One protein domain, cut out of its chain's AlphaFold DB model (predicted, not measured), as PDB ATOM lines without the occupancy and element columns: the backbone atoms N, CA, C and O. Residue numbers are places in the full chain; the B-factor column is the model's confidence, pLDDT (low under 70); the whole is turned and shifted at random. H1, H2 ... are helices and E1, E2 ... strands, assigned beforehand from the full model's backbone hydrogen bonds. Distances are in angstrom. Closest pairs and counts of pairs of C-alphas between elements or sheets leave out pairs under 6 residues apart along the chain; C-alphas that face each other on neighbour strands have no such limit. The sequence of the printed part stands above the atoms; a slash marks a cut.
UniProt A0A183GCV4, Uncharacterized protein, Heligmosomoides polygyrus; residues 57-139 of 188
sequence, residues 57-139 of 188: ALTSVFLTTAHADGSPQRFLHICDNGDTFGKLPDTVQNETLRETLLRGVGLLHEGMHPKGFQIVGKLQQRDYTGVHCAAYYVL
ATOM      1  N   ALA A  57      -1.531  -5.473  -5.814       53.00
ATOM      2  CA  ALA A  57      -0.754  -4.420  -6.486       53.00
ATOM      3  C   ALA A  57      -1.579  -3.664  -7.551       53.00
ATOM      4  O   ALA A  57      -1.242  -2.549  -7.929       53.00
ATOM      5  N   LEU A  58      -2.668  -4.267  -8.030       54.53
ATOM      6  CA  LEU A  58      -3.565  -3.693  -9.032       54.53
ATOM      7  C   LEU A  58      -4.663  -2.846  -8.394       54.53
ATOM      8  O   LEU A  58      -5.016  -1.789  -8.901       54.53
ATOM      9  N   THR A  59      -5.159  -3.259  -7.232       58.22
ATOM     10  CA  THR A  59      -6.157  -2.488  -6.485       58.22
ATOM     11  C   THR A  59      -5.574  -1.204  -5.955       58.22
ATOM     12  O   THR A  59      -6.251  -0.182  -5.993       58.22
ATOM     13  N   SER A  60      -4.310  -1.227  -5.513       65.25
ATOM     14  CA  SER A  60      -3.634   0.011  -5.143       65.25
ATOM     15  C   SER A  60      -3.626   0.998  -6.305       65.25
ATOM     16  O   SER A  60      -3.836   2.172  -6.064       65.25
ATOM     17  N   VAL A  61      -3.492   0.548  -7.559       71.69
ATOM     18  CA  VAL A  61      -3.546   1.461  -8.713       71.69
ATOM     19  C   VAL A  61      -4.917   2.124  -8.816       71.69
ATOM     20  O   VAL A  61      -4.982   3.345  -8.789       71.69
ATOM     21  N   PHE A  62      -6.015   1.362  -8.843       76.00
ATOM     22  CA  PHE A  62      -7.357   1.953  -8.957       76.00
ATOM     23  C   PHE A  62      -7.710   2.876  -7.787       76.00
ATOM     24  O   PHE A  62      -8.255   3.959  -8.003       76.00
ATOM     25  N   LEU A  63      -7.371   2.483  -6.558       78.88
ATOM     26  CA  LEU A  63      -7.630   3.297  -5.372       78.88
ATOM     27  C   LEU A  63      -6.768   4.564  -5.342       78.88
ATOM     28  O   LEU A  63      -7.274   5.639  -5.024       78.88
ATOM     29  N   THR A  64      -5.482   4.463  -5.688       79.38
ATOM     30  CA  THR A  64      -4.576   5.617  -5.733       79.38
ATOM     31  C   THR A  64      -4.947   6.571  -6.859       79.38
ATOM     32  O   THR A  64      -4.936   7.776  -6.634       79.38
ATOM     33  N   THR A  65      -5.332   6.072  -8.035       76.38
ATOM     34  CA  THR A  65      -5.805   6.919  -9.137       76.38
ATOM     35  C   THR A  65      -7.097   7.639  -8.757       76.38
ATOM     36  O   THR A  65      -7.162   8.854  -8.885       76.38
ATOM     37  N   ALA A  66      -8.087   6.942  -8.185       81.19
ATOM     38  CA  ALA A  66      -9.319   7.585  -7.716       81.19
ATOM     39  C   ALA A  66      -9.065   8.651  -6.637       81.19
ATOM     40  O   ALA A  66      -9.726   9.688  -6.608       81.19
ATOM     41  N   HIS A  67      -8.092   8.411  -5.754       82.44
ATOM     42  CA  HIS A  67      -7.675   9.394  -4.762       82.44
ATOM     43  C   HIS A  67      -6.971  10.603  -5.398       82.44
ATOM     44  O   HIS A  67      -7.255  11.736  -5.017       82.44
ATOM     45  N   ALA A  68      -6.096  10.376  -6.383       83.44
ATOM     46  CA  ALA A  68      -5.416  11.436  -7.129       83.44
ATOM     47  C   ALA A  68      -6.396  12.307  -7.935       83.44
ATOM     48  O   ALA A  68      -6.209  13.518  -8.010       83.44
ATOM     49  N   ASP A  69      -7.474  11.712  -8.451       83.06
ATOM     50  CA  ASP A  69      -8.562  12.406  -9.149       83.06
ATOM     51  C   ASP A  69      -9.520  13.152  -8.188       83.06
ATOM     52  O   ASP A  69     -10.525  13.716  -8.620       83.06
ATOM     53  N   GLY A  70      -9.271  13.120  -6.873       84.50
ATOM     54  CA  GLY A  70     -10.107  13.771  -5.856       84.50
ATOM     55  C   GLY A  70     -11.463  13.098  -5.607       84.50
ATOM     56  O   GLY A  70     -12.292  13.642  -4.880       84.50
ATOM     57  N   SER A  71     -11.703  11.909  -6.172       85.12
ATOM     58  CA  SER A  71     -12.981  11.188  -6.096       85.12
ATOM     59  C   SER A  71     -12.788   9.741  -5.601       85.12
ATOM     60  O   SER A  71     -12.972   8.773  -6.343       85.12
ATOM     61  N   PRO A  72     -12.445   9.543  -4.312       78.81
ATOM     62  CA  PRO A  72     -12.017   8.245  -3.774       78.81
ATOM     63  C   PRO A  72     -13.104   7.156  -3.753       78.81
ATOM     64  O   PRO A  72     -12.775   5.986  -3.583       78.81
ATOM     65  N   GLN A  73     -14.379   7.522  -3.907       83.00
ATOM     66  CA  GLN A  73     -15.521   6.596  -3.949       83.00
ATOM     67  C   GLN A  73     -16.203   6.568  -5.324       83.00
ATOM     68  O   GLN A  73     -17.341   6.137  -5.445       83.00
ATOM     69  N   ARG A  74     -15.529   7.016  -6.390       83.44
ATOM     70  CA  ARG A  74     -16.128   7.115  -7.734       83.44
ATOM     71  C   ARG A  74     -16.650   5.798  -8.319       83.44
ATOM     72  O   ARG A  74     -17.465   5.825  -9.233       83.44
ATOM     73  N   PHE A  75     -16.139   4.665  -7.840       84.38
ATOM     74  CA  PHE A  75     -16.552   3.331  -8.281       84.38
ATOM     75  C   PHE A  75     -17.702   2.770  -7.441       84.38
ATOM     76  O   PHE A  75     -18.130   1.639  -7.654       84.38
ATOM     77  N   LEU A  76     -18.154   3.519  -6.439       86.06
ATOM     78  CA  LEU A  76     -19.251   3.138  -5.579       86.06
ATOM     79  C   LEU A  76     -20.542   3.708  -6.162       86.06
ATOM     80  O   LEU A  76     -20.738   4.919  -6.231       86.06
ATOM     81  N   HIS A  77     -21.427   2.818  -6.582       82.12
ATOM     82  CA  HIS A  77     -22.706   3.157  -7.185       82.12
ATOM     83  C   HIS A  77     -23.816   2.831  -6.180       82.12
ATOM     84  O   HIS A  77     -24.568   1.870  -6.325       82.12
ATOM     85  N   ILE A  78     -23.893   3.609  -5.100       76.69
ATOM     86  CA  ILE A  78     -24.996   3.497  -4.141       76.69
ATOM     87  C   ILE A  78     -26.099   4.448  -4.588       76.69
ATOM     88  O   ILE A  78     -25.918   5.661  -4.610       76.69
ATOM     89  N   CYS A  79     -27.260   3.896  -4.932       58.88
ATOM     90  CA  CYS A  79     -28.482   4.688  -4.962       58.88
ATOM     91  C   CYS A  79     -28.901   4.934  -3.505       58.88
ATOM     92  O   CYS A  79     -29.092   3.972  -2.760       58.88
ATOM     93  N   ASP A  80     -29.029   6.204  -3.126       52.75
ATOM     94  CA  ASP A  80     -29.122   6.779  -1.765       52.75
ATOM     95  C   ASP A  80     -30.223   6.219  -0.823       52.75
ATOM     96  O   ASP A  80     -30.388   6.680   0.299       52.75
ATOM     97  N   ASN A  81     -30.986   5.199  -1.230       48.81
ATOM     98  CA  ASN A  81     -32.235   4.794  -0.573       48.81
ATOM     99  C   ASN A  81     -32.243   3.363   0.000       48.81
ATOM    100  O   ASN A  81     -33.308   2.831   0.313       48.81
ATOM    101  N   GLY A  82     -31.091   2.699   0.129       51.47
ATOM    102  CA  GLY A  82     -31.034   1.286   0.511       51.47
ATOM    103  C   GLY A  82     -30.136   0.989   1.705       51.47
ATOM    104  O   GLY A  82     -28.948   0.731   1.536       51.47
ATOM    105  N   ASP A  83     -30.747   0.831   2.879       58.06
ATOM    106  CA  ASP A  83     -30.189   0.345   4.162       58.06
ATOM    107  C   ASP A  83     -29.481  -1.042   4.083       58.06
ATOM    108  O   ASP A  83     -29.054  -1.639   5.074       58.06
ATOM    109  N   THR A  84     -29.405  -1.615   2.877       63.56
ATOM    110  CA  THR A  84     -28.905  -2.959   2.578       63.56
ATOM    111  C   THR A  84     -27.414  -2.988   2.245       63.56
ATOM    112  O   THR A  84     -26.786  -4.016   2.495       63.56
ATOM    113  N   PHE A  85     -26.836  -1.904   1.702       74.75
ATOM    114  CA  PHE A  85     -25.401  -1.877   1.391       74.75
ATOM    115  C   PHE A  85     -24.571  -1.917   2.673       74.75
ATOM    116  O   PHE A  85     -23.735  -2.798   2.795       74.75
ATOM    117  N   GLY A  86     -24.849  -1.054   3.658       69.38
ATOM    118  CA  GLY A  86     -24.021  -0.923   4.867       69.38
ATOM    119  C   GLY A  86     -23.790  -2.237   5.626       69.38
ATOM    120  O   GLY A  86     -22.685  -2.505   6.077       69.38
ATOM    121  N   LYS A  87     -24.795  -3.121   5.679       76.69
ATOM    122  CA  LYS A  87     -24.707  -4.387   6.428       76.69
ATOM    123  C   LYS A  87     -23.844  -5.453   5.747       76.69
ATOM    124  O   LYS A  87     -23.368  -6.357   6.425       76.69
ATOM    125  N   LEU A  88     -23.665  -5.410   4.423       80.50
ATOM    126  CA  LEU A  88     -22.998  -6.492   3.683       80.50
ATOM    127  C   LEU A  88     -21.465  -6.476   3.856       80.50
ATOM    128  O   LEU A  88     -20.918  -7.506   4.257       80.50
ATOM    129  N   PRO A  89     -20.758  -5.350   3.620       81.50
ATOM    130  CA  PRO A  89     -19.314  -5.248   3.820       81.50
ATOM    131  C   PRO A  89     -18.884  -5.509   5.266       81.50
ATOM    132  O   PRO A  89     -17.819  -6.076   5.481       81.50
ATOM    133  N   ASP A  90     -19.718  -5.175   6.254       82.19
ATOM    134  CA  ASP A  90     -19.413  -5.414   7.671       82.19
ATOM    135  C   ASP A  90     -19.416  -6.905   8.055       82.19
ATOM    136  O   ASP A  90     -18.818  -7.293   9.055       82.19
ATOM    137  N   THR A  91     -20.030  -7.774   7.242       85.25
ATOM    138  CA  THR A  91     -19.978  -9.236   7.450       85.25
ATOM    139  C   THR A  91     -18.711  -9.891   6.890       85.25
ATOM    140  O   THR A  91     -18.488 -11.091   7.089       85.25
ATOM    141  N   VAL A  92     -17.872  -9.128   6.182       85.81
ATOM    142  CA  VAL A  92     -16.611  -9.605   5.607       85.81
ATOM    143  C   VAL A  92     -15.536  -9.660   6.694       85.81
ATOM    144  O   VAL A  92     -15.247  -8.669   7.350       85.81
ATOM    145  N   GLN A  93     -14.893 -10.819   6.850       83.38
ATOM    146  CA  GLN A  93     -13.827 -11.012   7.846       83.38
ATOM    147  C   GLN A  93     -12.520 -10.285   7.493       83.38
ATOM    148  O   GLN A  93     -11.751  -9.925   8.376       83.38
ATOM    149  N   ASN A  94     -12.237 -10.115   6.199       83.88
ATOM    150  CA  ASN A  94     -11.016  -9.477   5.724       83.88
ATOM    151  C   ASN A  94     -11.197  -7.951   5.671       83.88
ATOM    152  O   ASN A  94     -11.961  -7.438   4.851       83.88
ATOM    153  N   GLU A  95     -10.461  -7.238   6.522       85.94
ATOM    154  CA  GLU A  95     -10.525  -5.777   6.630       85.94
ATOM    155  C   GLU A  95     -10.109  -5.068   5.336       85.94
ATOM    156  O   GLU A  95     -10.786  -4.143   4.894       85.94
ATOM    157  N   THR A  96      -9.067  -5.556   4.655       84.38
ATOM    158  CA  THR A  96      -8.623  -4.989   3.375       84.38
ATOM    159  C   THR A  96      -9.712  -5.087   2.311       84.38
ATOM    160  O   THR A  96      -9.963  -4.122   1.593       84.38
ATOM    161  N   LEU A  97     -10.395  -6.232   2.222       84.56
ATOM    162  CA  LEU A  97     -11.507  -6.407   1.293       84.56
ATOM    163  C   LEU A  97     -12.657  -5.454   1.633       84.56
ATOM    164  O   LEU A  97     -13.174  -4.786   0.741       84.56
ATOM    165  N   ARG A  98     -13.021  -5.345   2.915       88.00
ATOM    166  CA  ARG A  98     -14.060  -4.420   3.383       88.00
ATOM    167  C   ARG A  98     -13.743  -2.979   2.983       88.00
ATOM    168  O   ARG A  98     -14.581  -2.325   2.371       88.00
ATOM    169  N   GLU A  99     -12.527  -2.510   3.241       86.50
ATOM    170  CA  GLU A  99     -12.094  -1.174   2.831       86.50
ATOM    171  C   GLU A  99     -12.163  -0.949   1.318       86.50
ATOM    172  O   GLU A  99     -12.558   0.123   0.860       86.50
ATOM    173  N   THR A 100     -11.750  -1.941   0.526       87.06
ATOM    174  CA  THR A 100     -11.778  -1.829  -0.939       87.06
ATOM    175  C   THR A 100     -13.217  -1.766  -1.455       87.06
ATOM    176  O   THR A 100     -13.525  -0.926  -2.302       87.06
ATOM    177  N   LEU A 101     -14.124  -2.550  -0.860       87.94
ATOM    178  CA  LEU A 101     -15.547  -2.561  -1.201       87.94
ATOM    179  C   LEU A 101     -16.235  -1.238  -0.862       87.94
ATOM    180  O   LEU A 101     -17.029  -0.753  -1.663       87.94
ATOM    181  N   LEU A 102     -15.889  -0.612   0.268       87.19
ATOM    182  CA  LEU A 102     -16.389   0.720   0.638       87.19
ATOM    183  C   LEU A 102     -15.965   1.819  -0.347       87.19
ATOM    184  O   LEU A 102     -16.590   2.871  -0.400       87.19
ATOM    185  N   ARG A 103     -14.911   1.588  -1.134       86.75
ATOM    186  CA  ARG A 103     -14.454   2.493  -2.200       86.75
ATOM    187  C   ARG A 103     -14.989   2.094  -3.582       86.75
ATOM    188  O   ARG A 103     -14.651   2.736  -4.574       86.75
ATOM    189  N   GLY A 104     -15.814   1.046  -3.658       86.38
ATOM    190  CA  GLY A 104     -16.404   0.558  -4.904       86.38
ATOM    191  C   GLY A 104     -15.566  -0.476  -5.665       86.38
ATOM    192  O   GLY A 104     -15.869  -0.752  -6.825       86.38
ATOM    193  N   VAL A 105     -14.516  -1.040  -5.048       88.06
ATOM    194  CA  VAL A 105     -13.595  -1.991  -5.692       88.06
ATOM    195  C   VAL A 105     -13.622  -3.350  -4.986       88.06
ATOM    196  O   VAL A 105     -13.195  -3.468  -3.842       88.06
ATOM    197  N   GLY A 106     -14.092  -4.399  -5.658       88.56
ATOM    198  CA  GLY A 106     -14.102  -5.760  -5.116       88.56
ATOM    199  C   GLY A 106     -12.874  -6.575  -5.517       88.56
ATOM    200  O   GLY A 106     -12.401  -6.491  -6.651       88.56
ATOM    201  N   LEU A 107     -12.363  -7.393  -4.591       85.44
ATOM    202  CA  LEU A 107     -11.195  -8.249  -4.809       85.44
ATOM    203  C   LEU A 107     -11.528  -9.720  -4.671       85.44
ATOM    204  O   LEU A 107     -12.121 -10.139  -3.680       85.44
ATOM    205  N   LEU A 108     -11.081 -10.498  -5.651       83.12
ATOM    206  CA  LEU A 108     -11.261 -11.940  -5.694       83.12
ATOM    207  C   LEU A 108      -9.893 -12.610  -5.836       83.12
ATOM    208  O   LEU A 108      -9.171 -12.403  -6.810       83.12
ATOM    209  N   HIS A 109      -9.533 -13.425  -4.852       82.19
ATOM    210  CA  HIS A 109      -8.334 -14.254  -4.899       82.19
ATOM    211  C   HIS A 109      -8.606 -15.597  -4.219       82.19
ATOM    212  O   HIS A 109      -9.475 -15.693  -3.358       82.19
ATOM    213  N   GLU A 110      -7.844 -16.625  -4.582       74.06
ATOM    214  CA  GLU A 110      -8.064 -18.016  -4.148       74.06
ATOM    215  C   GLU A 110      -8.080 -18.228  -2.632       74.06
ATOM    216  O   GLU A 110      -8.778 -19.098  -2.130       74.06
ATOM    217  N   GLY A 111      -7.329 -17.409  -1.892       75.25
ATOM    218  CA  GLY A 111      -7.225 -17.487  -0.435       75.25
ATOM    219  C   GLY A 111      -8.363 -16.785   0.306       75.25
ATOM    220  O   GLY A 111      -8.283 -16.623   1.522       75.25
ATOM    221  N   MET A 112      -9.384 -16.304  -0.404       76.62
ATOM    222  CA  MET A 112     -10.506 -15.612   0.208       76.62
ATOM    223  C   MET A 112     -11.522 -16.604   0.786       76.62
ATOM    224  O   MET A 112     -11.790 -17.667   0.229       76.62
ATOM    225  N   HIS A 113     -12.140 -16.235   1.908       82.69
ATOM    226  CA  HIS A 113     -13.199 -17.039   2.510       82.69
ATOM    227  C   HIS A 113     -14.407 -17.170   1.549       82.69
ATOM    228  O   HIS A 113     -14.805 -16.164   0.955       82.69
ATOM    229  N   PRO A 114     -15.078 -18.338   1.452       85.25
ATOM    230  CA  PRO A 114     -16.240 -18.543   0.571       85.25
ATOM    231  C   PRO A 114     -17.353 -17.497   0.731       85.25
ATOM    232  O   PRO A 114     -17.949 -17.041  -0.240       85.25
ATOM    233  N   LYS A 115     -17.602 -17.046   1.968       87.19
ATOM    234  CA  LYS A 115     -18.535 -15.934   2.246       87.19
ATOM    235  C   LYS A 115     -18.139 -14.627   1.549       87.19
ATOM    236  O   LYS A 115     -19.020 -13.911   1.092       87.19
ATOM    237  N   GLY A 116     -16.844 -14.326   1.445       86.94
ATOM    238  CA  GLY A 116     -16.345 -13.149   0.731       86.94
ATOM    239  C   GLY A 116     -16.721 -13.190  -0.749       86.94
ATOM    240  O   GLY A 116     -17.253 -12.211  -1.260       86.94
ATOM    241  N   PHE A 117     -16.571 -14.350  -1.401       86.00
ATOM    242  CA  PHE A 117     -16.985 -14.542  -2.797       86.00
ATOM    243  C   PHE A 117     -18.474 -14.266  -2.984       86.00
ATOM    244  O   PHE A 117     -18.863 -13.524  -3.884       86.00
ATOM    245  N   GLN A 118     -19.305 -14.801  -2.087       87.81
ATOM    246  CA  GLN A 118     -20.751 -14.589  -2.131       87.81
ATOM    247  C   GLN A 118     -21.137 -13.121  -1.922       87.81
ATOM    248  O   GLN A 118     -22.071 -12.639  -2.559       87.81
ATOM    249  N   ILE A 119     -20.451 -12.406  -1.026       88.50
ATOM    250  CA  ILE A 119     -20.718 -10.987  -0.762       88.50
ATOM    251  C   ILE A 119     -20.337 -10.147  -1.980       88.50
ATOM    252  O   ILE A 119     -21.167  -9.375  -2.450       88.50
ATOM    253  N   VAL A 120     -19.136 -10.337  -2.533       88.69
ATOM    254  CA  VAL A 120     -18.682  -9.619  -3.736       88.69
ATOM    255  C   VAL A 120     -19.619  -9.889  -4.919       88.69
ATOM    256  O   VAL A 120     -20.067  -8.944  -5.561       88.69
ATOM    257  N   GLY A 121     -20.010 -11.148  -5.150       87.19
ATOM    258  CA  GLY A 121     -20.965 -11.497  -6.208       87.19
ATOM    259  C   GLY A 121     -22.334 -10.829  -6.027       87.19
ATOM    260  O   GLY A 121     -22.895 -10.291  -6.979       87.19
ATOM    261  N   LYS A 122     -22.859 -10.776  -4.795       87.62
ATOM    262  CA  LYS A 122     -24.120 -10.071  -4.493       87.62
ATOM    263  C   LYS A 122     -24.028  -8.565  -4.732       87.62
ATOM    264  O   LYS A 122     -25.013  -7.971  -5.165       87.62
ATOM    265  N   LEU A 123     -22.888  -7.948  -4.416       86.81
ATOM    266  CA  LEU A 123     -22.663  -6.518  -4.644       86.81
ATOM    267  C   LEU A 123     -22.567  -6.203  -6.143       86.81
ATOM    268  O   LEU A 123     -23.197  -5.247  -6.590       86.81
ATOM    269  N   GLN A 124     -21.882  -7.054  -6.913       85.44
ATOM    270  CA  GLN A 124     -21.782  -6.941  -8.370       85.44
ATOM    271  C   GLN A 124     -23.148  -7.090  -9.055       85.44
ATOM    272  O   GLN A 124     -23.497  -6.292  -9.913       85.44
ATOM    273  N   GLN A 125     -23.968  -8.068  -8.657       84.25
ATOM    274  CA  GLN A 125     -25.300  -8.276  -9.256       84.25
ATOM    275  C   GLN A 125     -26.254  -7.088  -9.069       84.25
ATOM    276  O   GLN A 125     -27.165  -6.889  -9.878       84.25
ATOM    277  N   ARG A 126     -26.057  -6.333  -7.982       84.31
ATOM    278  CA  ARG A 126     -26.797  -5.110  -7.646       84.31
ATOM    279  C   ARG A 126     -26.153  -3.845  -8.213       84.31
ATOM    280  O   ARG A 126     -26.651  -2.762  -7.932       84.31
ATOM    281  N   ASP A 127     -25.052  -3.992  -8.950       82.19
ATOM    282  CA  ASP A 127     -24.256  -2.908  -9.522       82.19
ATOM    283  C   ASP A 127     -23.811  -1.871  -8.473       82.19
ATOM    284  O   ASP A 127     -23.666  -0.701  -8.794       82.19
ATOM    285  N   TYR A 128     -23.589  -2.278  -7.213       85.88
ATOM    286  CA  TYR A 128     -23.143  -1.365  -6.145       85.88
ATOM    287  C   TYR A 128     -21.647  -1.044  -6.219       85.88
ATOM    288  O   TYR A 128     -21.220   0.049  -5.850       85.88
ATOM    289  N   THR A 129     -20.843  -2.003  -6.674       83.00
ATOM    290  CA  THR A 129     -19.399  -1.866  -6.871       83.00
ATOM    291  C   THR A 129     -19.102  -1.894  -8.366       83.00
ATOM    292  O   THR A 129     -19.497  -2.822  -9.062       83.00
ATOM    293  N   GLY A 130     -18.420  -0.870  -8.875       81.50
ATOM    294  CA  GLY A 130     -18.182  -0.697 -10.309       81.50
ATOM    295  C   GLY A 130     -16.947  -1.425 -10.838       81.50
ATOM    296  O   GLY A 130     -16.848  -1.670 -12.037       81.50
ATOM    297  N   VAL A 131     -15.991  -1.780  -9.970       85.50
ATOM    298  CA  VAL A 131     -14.719  -2.396 -10.382       85.50
ATOM    299  C   VAL A 131     -14.464  -3.675  -9.599       85.50
ATOM    300  O   VAL A 131     -14.547  -3.693  -8.373       85.50
ATOM    301  N   HIS A 132     -14.081  -4.737 -10.307       87.25
ATOM    302  CA  HIS A 132     -13.678  -6.004  -9.708       87.25
ATOM    303  C   HIS A 132     -12.332  -6.456 -10.263       87.25
ATOM    304  O   HIS A 132     -12.153  -6.556 -11.475       87.25
ATOM    305  N   CYS A 133     -11.392  -6.761  -9.370       85.62
ATOM    306  CA  CYS A 133     -10.097  -7.329  -9.727       85.62
ATOM    307  C   CYS A 133     -10.044  -8.785  -9.267       85.62
ATOM    308  O   CYS A 133     -10.225  -9.075  -8.081       85.62
ATOM    309  N   ALA A 134      -9.755  -9.693 -10.194       83.88
ATOM    310  CA  ALA A 134      -9.660 -11.118  -9.923       83.88
ATOM    311  C   ALA A 134      -8.466 -11.742 -10.646       83.88
ATOM    312  O   ALA A 134      -8.068 -11.283 -11.718       83.88
ATOM    313  N   ALA A 135      -7.918 -12.811 -10.074       78.12
ATOM    314  CA  ALA A 135      -7.009 -13.687 -10.802       78.12
ATOM    315  C   ALA A 135      -7.798 -14.601 -11.756       78.12
ATOM    316  O   ALA A 135      -8.930 -14.981 -11.451       78.12
ATOM    317  N   TYR A 136      -7.193 -14.977 -12.889       74.44
ATOM    318  CA  TYR A 136      -7.898 -15.677 -13.972       74.44
ATOM    319  C   TYR A 136      -8.609 -16.968 -13.544       74.44
ATOM    320  O   TYR A 136      -9.712 -17.250 -13.997       74.44
ATOM    321  N   TYR A 137      -7.992 -17.721 -12.637       74.00
ATOM    322  CA  TYR A 137      -8.449 -19.028 -12.164       74.00
ATOM    323  C   TYR A 137      -9.506 -18.951 -11.050       74.00
ATOM    324  O   TYR A 137     -10.001 -19.977 -10.596       74.00
ATOM    325  N   VAL A 138      -9.844 -17.745 -10.584       76.25
ATOM    326  CA  VAL A 138     -10.769 -17.518  -9.459       76.25
ATOM    327  C   VAL A 138     -12.044 -16.796  -9.916       76.25
ATOM    328  O   VAL A 138     -12.890 -16.448  -9.097       76.25
ATOM    329  N   LEU A 139     -12.185 -16.533 -11.217       74.06
ATOM    330  CA  LEU A 139     -13.330 -15.825 -11.787       74.06
ATOM    331  C   LEU A 139     -14.579 -16.725 -11.802       74.06
ATOM    332  O   LEU A 139     -14.609 -17.704 -12.550       74.06
TER     333      LEU A 139
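Overview. This is residues 57 to 139 of the 188 residues of an uncharacterized protein of Heligmosomoides polygyrus (UniProt A0A183GCV4). A short pair of parallel strands, E1 and E2, forms the core; H3 packs on E1, H2 lies beside E1, and H1 comes near both strands with its residues 58 to 63. A wide loop, residues 69 to 94, swings out from the far end of H1 and comes back to H2. The printed part has 83 residues, with three named helices and two named strands in the order H1, H2, E1, H3, E2; the sheet has the order E1, E2 and is parallel. The class is mostly helix, with 32 helix and 8 strand residues, under half of those printed. The whole is compact and rounded, with a radius of gyration of the C-alphas of 12.2 A and spans of 32 by 31 by 20 A.

Along the chain. Strand E1 is residues 105 to 108, with C-alpha 105 at (-13.595, -1.991, -5.692). Strand E2 is residues 131 to 134 and ends with C-alpha 134 at (-9.660, -11.118, -9.923). Helix H3 is residues 114 to 125, 16.9 A from first to last C-alpha. Helix H2 is residues 95 to 102, 10.6 A long by the same measure. Helix H1 is residues 57 to 68, 16.5 A long, and begins with C-alpha 57 at (-0.754, -4.420, -6.486).

Arrangement. E1 and E2 are parallel neighbours, with 17 degrees between their directions. N 106 and O 131 are 2.8 A apart and N 133 and O 106 are 2.9 A apart, both within hydrogen-bond range. E1, H3 and E2 form a strand-helix-strand unit, two parallel neighbour strands with a helix between them along the chain, and its crossover is right-handed. The closest C-alphas of E1 and H3 are those of Gly 106 and Val 120, 6.1 A apart. Those of H2 and E1 are Thr 100 and Gly 106, at 6.2 A. H2 and H3 are near each other, with 7 pairs of C-alphas within 10 A. The closest C-alphas of H1 and E2 are those of Thr 59 and Cys 133, 7.0 A apart. H1 and H2 are close but not clearly touching, Thr 59 and Thr 100 having the closest C-alphas at 7.9 A, and they run the same way at a steep tilt of 46 degrees. H1 and H3 are apart, as are H2 and E2. In H2 and H3 every O i to N i+4 pair is within hydrogen-bond range; in H1, 7 of 8 are.

Size, cuts and confidence. The two C-alphas farthest apart are those of Asn 81 and Tyr 137, at 35.6 A. The printed part has no cut. The link from H1 to H2 is long, with 26 residues; the other three links are tight. The mean pLDDT of the printed part is 79.6, and it is under 70 at residues 57 to 60, 79 to 84 and 86.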